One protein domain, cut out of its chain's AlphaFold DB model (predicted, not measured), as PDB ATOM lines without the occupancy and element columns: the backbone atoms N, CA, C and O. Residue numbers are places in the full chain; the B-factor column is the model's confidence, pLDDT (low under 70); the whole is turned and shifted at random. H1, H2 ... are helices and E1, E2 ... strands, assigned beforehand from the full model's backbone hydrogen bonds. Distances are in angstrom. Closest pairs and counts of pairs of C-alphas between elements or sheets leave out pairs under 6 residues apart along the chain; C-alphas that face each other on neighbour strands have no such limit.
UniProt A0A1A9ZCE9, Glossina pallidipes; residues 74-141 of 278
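What this domain is: This is residues 74 to 141 of the 278 residues of a protein of Glossina pallidipes (UniProt A0A1A9ZCE9). Three parts stand in a loose row along the longest axis: a small three-stranded sheet, E1 to E3, at one end, the hairpin of E4 and E5 in the middle, and the helix H1 at the other end. A long loop, residues 80 to 92, folds back between E1 and E2. The printed part has 68 residues, with five named strands and then one named helix; the class is mixed, helices and strands. The sheet has the order E1, E2, E3, antiparallel, and is a meander, each strand the antiparallel neighbour of the one before. The whole is only just loose, close to compact, with a radius of gyration of the C-alphas of 13.5 A and spans of 38 by 31 by 18 A.

How they stand to each other: Begin at E1, residues 75 to 79, and E2, residues 93 to 97, a hairpin; N 78 and O 94 are 2.8 A apart, within hydrogen-bond range. E2 and E3, residues 102 to 105, form the next hairpin, with N 95 and O 104 at 2.8 A. Further on, E4, residues 116 to 121, and E5, residues 124 to 129, form a hairpin at 151 degrees, with N 119 and O 126 at 2.9 A. The closest C-alphas of E1 and E4 are those of Ala 79 and Val 118, 7.8 A apart. E2 and E4 are apart. In H1, residues 130 to 141, 6 of 8 O i to N i+4 pairs are within range; its closest C-alphas to E4 are those of Glu 130 and His 116, 5.0 A.

Where its parts are: Find C-alpha 75 at (136.461, 101.053, 207.943), where E1 begins its 12.6 A. E2 covers 13.2 A, E3 9.9 A, E4 16.0 A and E5 16.4 A. H1 runs 17.1 A to C-alpha 141 at (114.032, 86.110, 197.779).

The domain as a whole: The C-alphas farthest apart, those of Ala 85 and Ile 141, are 39.4 A apart. The printed part has no cut. The link from E1 to E2 is long, with 13 residues. Residues 131 to 141 have pLDDT under 70.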
ATOM      1  N   PHE A  74     140.408  99.280 206.034       90.25
ATOM      2  CA  PHE A  74     139.155  98.746 206.553       90.25
ATOM      3  C   PHE A  74     138.512  99.774 207.477       90.25
ATOM      4  O   PHE A  74     139.137 100.254 208.425       90.25
ATOM      5  N   TYR A  75     137.254 100.091 207.194       93.69
ATOM      6  CA  TYR A  75     136.461 101.053 207.943       93.69
ATOM      7  C   TYR A  75     135.193 100.381 208.454       93.69
ATOM      8  O   TYR A  75     134.539  99.652 207.709       93.69
ATOM      9  N   ILE A  76     134.840 100.635 209.713       95.62
ATOM     10  CA  ILE A  76     133.576 100.187 210.303       95.62
ATOM     11  C   ILE A  76     132.716 101.422 210.554       95.62
ATOM     12  O   ILE A  76     133.111 102.310 211.308       95.62
ATOM     13  N   LEU A  77     131.550 101.485 209.913       96.81
ATOM     14  CA  LEU A  77     130.571 102.547 210.129       96.81
ATOM     15  C   LEU A  77     129.698 102.214 211.344       96.81
ATOM     16  O   LEU A  77     129.078 101.156 211.404       96.81
ATOM     17  N   LEU A  78     129.629 103.149 212.283       97.00
ATOM     18  CA  LEU A  78     128.746 103.144 213.441       97.00
ATOM     19  C   LEU A  78     127.708 104.251 213.221       97.00
ATOM     20  O   LEU A  78     128.062 105.430 213.267       97.00
ATOM     21  N   ALA A  79     126.454 103.889 212.950       97.25
ATOM     22  CA  ALA A  79     125.388 104.844 212.651       97.25
ATOM     23  C   ALA A  79     124.241 104.733 213.665       97.25
ATOM     24  O   ALA A  79     123.671 103.663 213.869       97.25
ATOM     25  N   GLY A  80     123.897 105.859 214.290       97.12
ATOM     26  CA  GLY A  80     122.805 105.981 215.251       97.12
ATOM     27  C   GLY A  80     123.025 105.208 216.547       97.12
ATOM     28  O   GLY A  80     124.080 105.302 217.169       97.12
ATOM     29  N   GLY A  81     121.991 104.494 216.987       96.69
ATOM     30  CA  GLY A  81     121.963 103.787 218.266       96.69
ATOM     31  C   GLY A  81     121.093 104.502 219.297       96.69
ATOM     32  O   GLY A  81     120.275 105.360 218.959       96.69
ATOM     33  N   MET A  82     121.242 104.122 220.561       96.94
ATOM     34  CA  MET A  82     120.507 104.701 221.683       96.94
ATOM     35  C   MET A  82     121.497 105.080 222.779       96.94
ATOM     36  O   MET A  82     122.334 104.265 223.163       96.94
ATOM     37  N   ASP A  83     121.406 106.310 223.275       96.75
ATOM     38  CA  ASP A  83     122.134 106.705 224.475       96.75
ATOM     39  C   ASP A  83     121.503 106.026 225.693       96.75
ATOM     40  O   ASP A  83     120.315 106.201 225.962       96.75
ATOM     41  N   THR A  84     122.288 105.245 226.431       95.69
ATOM     42  CA  THR A  84     121.786 104.444 227.552       95.69
ATOM     43  C   THR A  84     121.355 105.306 228.733       95.69
ATOM     44  O   THR A  84     120.430 104.919 229.451       95.69
ATOM     45  N   ALA A  85     121.970 106.478 228.916       97.25
ATOM     46  CA  ALA A  85     121.641 107.386 230.008       97.25
ATOM     47  C   ALA A  85     120.307 108.102 229.760       97.25
ATOM     48  O   ALA A  85     119.437 108.114 230.629       97.25
ATOM     49  N   SER A  86     120.129 108.686 228.572       97.06
ATOM     50  CA  SER A  86     118.904 109.422 228.237       97.06
ATOM     51  C   SER A  86     117.800 108.571 227.610       97.06
ATOM     52  O   SER A  86     116.680 109.064 227.469       97.06
ATOM     53  N   GLN A  87     118.097 107.329 227.215       96.56
ATOM     54  CA  GLN A  87     117.214 106.454 226.428       96.56
ATOM     55  C   GLN A  87     116.738 107.111 225.119       96.56
ATOM     56  O   GLN A  87     115.675 106.789 224.587       96.56
ATOM     57  N   LYS A  88     117.516 108.063 224.584       97.56
ATOM     58  CA  LYS A  88     117.204 108.752 223.329       97.56
ATOM     59  C   LYS A  88     117.948 108.111 222.172       97.56
ATOM     60  O   LYS A  88     119.133 107.793 222.273       97.56
ATOM     61  N   ALA A  89     117.251 107.967 221.049       97.56
ATOM     62  CA  ALA A  89     117.886 107.599 219.796       97.56
ATOM     63  C   ALA A  89     118.934 108.654 219.406       97.56
ATOM     64  O   ALA A  89     118.741 109.851 219.636       97.56
ATOM     65  N   LEU A  90     120.029 108.205 218.801       97.94
ATOM     66  CA  LEU A  90     121.127 109.050 218.350       97.94
ATOM     67  C   LEU A  90     121.067 109.241 216.834       97.94
ATOM     68  O   LEU A  90     120.694 108.337 216.086       97.94
ATOM     69  N   CYS A  91     121.444 110.429 216.370       97.69
ATOM     70  CA  CYS A  91     121.726 110.701 214.957       97.69
ATOM     71  C   CYS A  91     123.222 110.598 214.631       97.69
ATOM     72  O   CYS A  91     123.604 110.740 213.472       97.69
ATOM     73  N   THR A  92     124.062 110.345 215.636       97.75
ATOM     74  CA  THR A  92     125.512 110.404 215.482       97.75
ATOM     75  C   THR A  92     126.025 109.329 214.541       97.75
ATOM     76  O   THR A  92     125.558 108.187 214.561       97.75
ATOM     77  N   SER A  93     126.982 109.703 213.695       97.50
ATOM     78  CA  SER A  93     127.660 108.766 212.797       97.50
ATOM     79  C   SER A  93     129.169 108.842 212.983       97.50
ATOM     80  O   SER A  93     129.772 109.917 213.015       97.50
ATOM     81  N   LYS A  94     129.800 107.681 213.143       97.88
ATOM     82  CA  LYS A  94     131.238 107.556 213.388       97.88
ATOM     83  C   LYS A  94     131.822 106.468 212.508       97.88
ATOM     84  O   LYS A  94     131.178 105.458 212.250       97.88
ATOM     85  N   VAL A  95     133.064 106.649 212.093       97.50
ATOM     86  CA  VAL A  95     133.826 105.638 211.364       97.50
ATOM     87  C   VAL A  95     135.000 105.212 212.227       97.50
ATOM     88  O   VAL A  95     135.807 106.039 212.648       97.50
ATOM     89  N   TYR A  96     135.101 103.917 212.495       97.25
ATOM     90  CA  TYR A  96     136.279 103.330 213.110       97.25
ATOM     91  C   TYR A  96     137.277 102.943 212.018       97.25
ATOM     92  O   TYR A  96     137.014 102.056 211.202       97.25
ATOM     93  N   ASP A  97     138.412 103.640 211.997       95.31
ATOM     94  CA  ASP A  97     139.568 103.297 211.176       95.31
ATOM     95  C   ASP A  97     140.315 102.150 211.861       95.31
ATOM     96  O   ASP A  97     140.991 102.338 212.878       95.31
ATOM     97  N   VAL A  98     140.174 100.948 211.300       93.19
ATOM     98  CA  VAL A  98     140.758  99.722 211.859       93.19
ATOM     99  C   VAL A  98     142.285  99.771 211.816       93.19
ATOM    100  O   VAL A  98     142.942  99.245 212.715       93.19
ATOM    101  N   THR A  99     142.863 100.415 210.799       91.19
ATOM    102  CA  THR A  99     144.316 100.506 210.621       91.19
ATOM    103  C   THR A  99     144.945 101.371 211.705       91.19
ATOM    104  O   THR A  99     145.950 100.982 212.296       91.19
ATOM    105  N   ASN A 100     144.335 102.521 211.992       93.81
ATOM    106  CA  ASN A 100     144.849 103.464 212.985       93.81
ATOM    107  C   ASN A 100     144.303 103.212 214.398       93.81
ATOM    108  O   ASN A 100     144.798 103.799 215.355       93.81
ATOM    109  N   SER A 101     143.310 102.326 214.545       94.56
ATOM    110  CA  SER A 101     142.584 102.104 215.805       94.56
ATOM    111  C   SER A 101     141.981 103.402 216.364       94.56
ATOM    112  O   SER A 101     141.954 103.626 217.574       94.56
ATOM    113  N   THR A 102     141.496 104.271 215.473       96.69
ATOM    114  CA  THR A 102     140.927 105.583 215.814       96.69
ATOM    115  C   THR A 102     139.483 105.692 215.355       96.69
ATOM    116  O   THR A 102     139.139 105.255 214.258       96.69
ATOM    117  N   ILE A 103     138.646 106.338 216.162       97.50
ATOM    118  CA  ILE A 103     137.278 106.693 215.776       97.50
ATOM    119  C   ILE A 103     137.270 108.129 215.257       97.50
ATOM    120  O   ILE A 103     137.679 109.050 215.964       97.50
ATOM    121  N   VAL A 104     136.774 108.319 214.039       96.94
ATOM    122  CA  VAL A 104     136.584 109.628 213.409       96.94
ATOM    123  C   VAL A 104     135.089 109.911 213.335       96.94
ATOM    124  O   VAL A 104     134.311 109.070 212.883       96.94
ATOM    125  N   SER A 105     134.672 111.085 213.803       97.06
ATOM    126  CA  SER A 105     133.278 111.519 213.658       97.06
ATOM    127  C   SER A 105     133.046 111.994 212.228       97.06
ATOM    128  O   SER A 105     133.886 112.703 211.672       97.06
ATOM    129  N   ILE A 106     131.924 111.592 211.638       97.00
ATOM    130  CA  ILE A 106     131.499 112.026 210.303       97.00
ATOM    131  C   ILE A 106     130.194 112.818 210.417       97.00
ATOM    132  O   ILE A 106     129.709 113.059 211.520       97.00
ATOM    133  N   SER A 107     129.635 113.256 209.288       97.25
ATOM    134  CA  SER A 107     128.339 113.936 209.270       97.25
ATOM    135  C   SER A 107     127.245 113.062 209.883       97.25
ATOM    136  O   SER A 107     127.097 111.896 209.517       97.25
ATOM    137  N   ASP A 108     126.471 113.648 210.793       97.25
ATOM    138  CA  ASP A 108     125.355 112.977 211.452       97.25
ATOM    139  C   ASP A 108     124.205 112.684 210.477       97.25
ATOM    140  O   ASP A 108     124.016 113.356 209.459       97.25
ATOM    141  N   MET A 109     123.396 111.677 210.811       95.69
ATOM    142  CA  MET A 109     122.161 111.380 210.092       95.69
ATOM    143  C   MET A 109     121.160 112.526 210.260       95.69
ATOM    144  O   MET A 109     121.049 113.119 211.330       95.69
ATOM    145  N   GLY A 110     120.329 112.769 209.245       96.50
ATOM    146  CA  GLY A 110     119.297 113.816 209.314       96.50
ATOM    147  C   GLY A 110     118.211 113.584 210.378       96.50
ATOM    148  O   GLY A 110     117.470 114.502 210.709       96.50
ATOM    149  N   SER A 111     118.103 112.370 210.927       95.50
ATOM    150  CA  SER A 111     117.131 112.013 211.966       95.50
ATOM    151  C   SER A 111     117.720 110.980 212.938       95.50
ATOM    152  O   SER A 111     118.379 110.049 212.460       95.50
ATOM    153  N   PRO A 112     117.441 111.048 214.253       96.94
ATOM    154  CA  PRO A 112     117.884 110.033 215.210       96.94
ATOM    155  C   PRO A 112     117.242 108.660 214.970       96.94
ATOM    156  O   PRO A 112     116.044 108.584 214.692       96.94
ATOM    157  N   ARG A 113     118.019 107.570 215.072       95.88
ATOM    158  CA  ARG A 113     117.542 106.194 214.806       95.88
ATOM    159  C   ARG A 113     118.191 105.167 215.735       95.88
ATOM    160  O   ARG A 113     119.404 105.166 215.906       95.88
ATOM    161  N   SER A 114     117.396 104.221 216.237       95.56
ATOM    162  CA  SER A 114     117.824 103.033 216.999       95.56
ATOM    163  C   SER A 114     117.120 101.786 216.458       95.56
ATOM    164  O   SER A 114     116.004 101.919 215.961       95.56
ATOM    165  N   GLY A 115     117.739 100.603 216.554       93.62
ATOM    166  CA  GLY A 115     117.143  99.361 216.029       93.62
ATOM    167  C   GLY A 115     116.906  99.437 214.519       93.62
ATOM    168  O   GLY A 115     115.790  99.280 214.041       93.62
ATOM    169  N   HIS A 116     117.934  99.816 213.763       94.50
ATOM    170  CA  HIS A 116     117.853  99.910 212.310       94.50
ATOM    171  C   HIS A 116     118.997  99.126 211.682       94.50
ATOM    172  O   HIS A 116     120.049  98.949 212.296       94.50
ATOM    173  N   SER A 117     118.794  98.678 210.450       94.44
ATOM    174  CA  SER A 117     119.834  98.027 209.664       94.44
ATOM    175  C   SER A 117     120.537  99.059 208.796       94.44
ATOM    176  O   SER A 117     119.931 100.040 208.360       94.44
ATOM    177  N   VAL A 118     121.816  98.834 208.520       94.19
ATOM    178  CA  VAL A 118     122.583  99.652 207.582       94.19
ATOM    179  C   VAL A 118     123.008  98.769 206.423       94.19
ATOM    180  O   VAL A 118     123.577  97.702 206.636       94.19
ATOM    181  N   ILE A 119     122.731  99.214 205.202       94.00
ATOM    182  CA  ILE A 119     123.165  98.540 203.978       94.00
ATOM    183  C   ILE A 119     124.130  99.441 203.213       94.00
ATOM    184  O   ILE A 119     123.988 100.664 203.221       94.00
ATOM    185  N   SER A 120     125.112  98.837 202.550       92.69
ATOM    186  CA  SER A 120     126.014  99.539 201.638       92.69
ATOM    187  C   SER A 120     125.595  99.246 200.203       92.69
ATOM    188  O   SER A 120     125.509  98.083 199.817       92.69
ATOM    189  N   LEU A 121     125.326 100.289 199.420       90.62
ATOM    190  CA  LEU A 121     124.948 100.178 198.014       90.62
ATOM    191  C   LEU A 121     125.635 101.289 197.217       90.62
ATOM    192  O   LEU A 121     125.475 102.471 197.514       90.62
ATOM    193  N   ASN A 122     126.410 100.906 196.199       92.62
ATOM    194  CA  ASN A 122     127.134 101.819 195.306       92.62
ATOM    195  C   ASN A 122     128.032 102.840 196.033       92.62
ATOM    196  O   ASN A 122     128.130 103.993 195.624       92.62
ATOM    197  N   GLY A 123     128.675 102.426 197.129       88.12
ATOM    198  CA  GLY A 123     129.548 103.295 197.928       88.12
ATOM    199  C   GLY A 123     128.812 104.241 198.883       88.12
ATOM    200  O   GLY A 123     129.461 105.009 199.588       88.12
ATOM    201  N   PHE A 124     127.483 104.161 198.951       90.38
ATOM    202  CA  PHE A 124     126.660 104.896 199.908       90.38
ATOM    203  C   PHE A 124     126.127 103.958 200.989       90.38
ATOM    204  O   PHE A 124     125.834 102.790 200.729       90.38
ATOM    205  N   SER A 125     125.980 104.470 202.210       93.25
ATOM    206  CA  SER A 125     125.371 103.741 203.324       93.25
ATOM    207  C   SER A 125     123.945 104.226 203.559       93.25
ATOM    208  O   SER A 125     123.716 105.418 203.750       93.25
ATOM    209  N   TYR A 126     122.994 103.295 203.568       94.12
ATOM    210  CA  TYR A 126     121.576 103.568 203.777       94.12
ATOM    211  C   TYR A 126     121.117 102.950 205.091       94.12
ATOM    212  O   TYR A 126     121.350 101.770 205.348       94.12
ATOM    213  N   SER A 127     120.438 103.749 205.908       93.94
ATOM    214  CA  SER A 127     119.782 103.301 207.134       93.94
ATOM    215  C   SER A 127     118.346 102.889 206.810       93.94
ATOM    216  O   SER A 127     117.539 103.715 206.378       93.94
ATOM    217  N   VAL A 128     118.025 101.610 207.006       92.44
ATOM    218  CA  VAL A 128     116.708 101.023 206.735       92.44
ATOM    219  C   VAL A 128     116.070 100.627 208.064       92.44
ATOM    220  O   VAL A 128     116.692  99.980 208.903       92.44
ATOM    221  N   LEU A 129     114.819 101.039 208.278       87.56
ATOM    222  CA  LEU A 129     114.064 100.664 209.477       87.56
ATOM    223  C   LEU A 129     113.879  99.142 209.520       87.56
ATOM    224  O   LEU A 129     113.545  98.537 208.504       87.56
ATOM    225  N   GLU A 130     114.049  98.536 210.697       71.19
ATOM    226  CA  GLU A 130     114.016  97.077 210.905       71.19
ATOM    227  C   GLU A 130     112.734  96.421 210.360       71.19
ATOM    228  O   GLU A 130     112.785  95.357 209.745       71.19
ATOM    229  N   MET A 131     111.590  97.109 210.451       65.62
ATOM    230  CA  MET A 131     110.327  96.604 209.897       65.62
ATOM    231  C   MET A 131     110.338  96.495 208.360       65.62
ATOM    232  O   MET A 131     109.588  95.704 207.797       65.62
ATOM    233  N   MET A 132     111.188  97.266 207.673       58.88
ATOM    234  CA  MET A 132     111.369  97.187 206.220       58.88
ATOM    235  C   MET A 132     112.503  96.247 205.805       58.88
ATOM    236  O   MET A 132     112.479  95.765 204.679       58.88
ATOM    237  N   ALA A 133     113.465  95.941 206.682       55.97
ATOM    238  CA  ALA A 133     114.554  95.012 206.365       55.97
ATOM    239  C   ALA A 133     114.026  93.589 206.109       55.97
ATOM    240  O   ALA A 133     114.395  92.964 205.118       55.97
ATOM    241  N   LEU A 134     113.079  93.125 206.933       58.12
ATOM    242  CA  LEU A 134     112.358  91.864 206.715       58.12
ATOM    243  C   LEU A 134     111.619  91.843 205.371       58.12
ATOM    244  O   LEU A 134     111.659  90.845 204.658       58.12
ATOM    245  N   LEU A 135     110.993  92.961 204.995       56.78
ATOM    246  CA  LEU A 135     110.301  93.080 203.713       56.78
ATOM    247  C   LEU A 135     111.284  93.057 202.535       56.78
ATOM    248  O   LEU A 135     111.010  92.407 201.533       56.78
ATOM    249  N   LEU A 136     112.440  93.717 202.663       56.12
ATOM    250  CA  LEU A 136     113.462  93.761 201.615       56.12
ATOM    251  C   LEU A 136     114.058  92.372 201.354       56.12
ATOM    252  O   LEU A 136     114.229  91.988 200.204       56.12
ATOM    253  N   VAL A 137     114.310  91.597 202.414       56.19
ATOM    254  CA  VAL A 137     114.762  90.203 202.294       56.19
ATOM    255  C   VAL A 137     113.715  89.357 201.568       56.19
ATOM    256  O   VAL A 137     114.064  88.610 200.661       56.19
ATOM    257  N   LEU A 138     112.429  89.512 201.892       56.47
ATOM    258  CA  LEU A 138     111.357  88.783 201.205       56.47
ATOM    259  C   LEU A 138     111.223  89.176 199.725       56.47
ATOM    260  O   LEU A 138     110.978  88.306 198.892       56.47
ATOM    261  N   VAL A 139     111.423  90.454 199.387       53.66
ATOM    262  CA  VAL A 139     111.421  90.932 197.994       53.66
ATOM    263  C   VAL A 139     112.607  90.360 197.215       53.66
ATOM    264  O   VAL A 139     112.415  89.860 196.112       53.66
ATOM    265  N   LEU A 140     113.806  90.354 197.805       46.53
ATOM    266  CA  LEU A 140     114.999  89.795 197.163       46.53
ATOM    267  C   LEU A 140     114.895  88.276 196.968       46.53
ATOM    268  O   LEU A 140     115.324  87.761 195.942       46.53
ATOM    269  N   ILE A 141     114.288  87.554 197.916       52.06
ATOM    270  CA  ILE A 141     114.032  86.110 197.779       52.06
ATOM    271  C   ILE A 141     112.969  85.842 196.701       52.06
ATOM    272  O   ILE A 141     113.067  84.852 195.981       52.06
TER     273      ILE A 141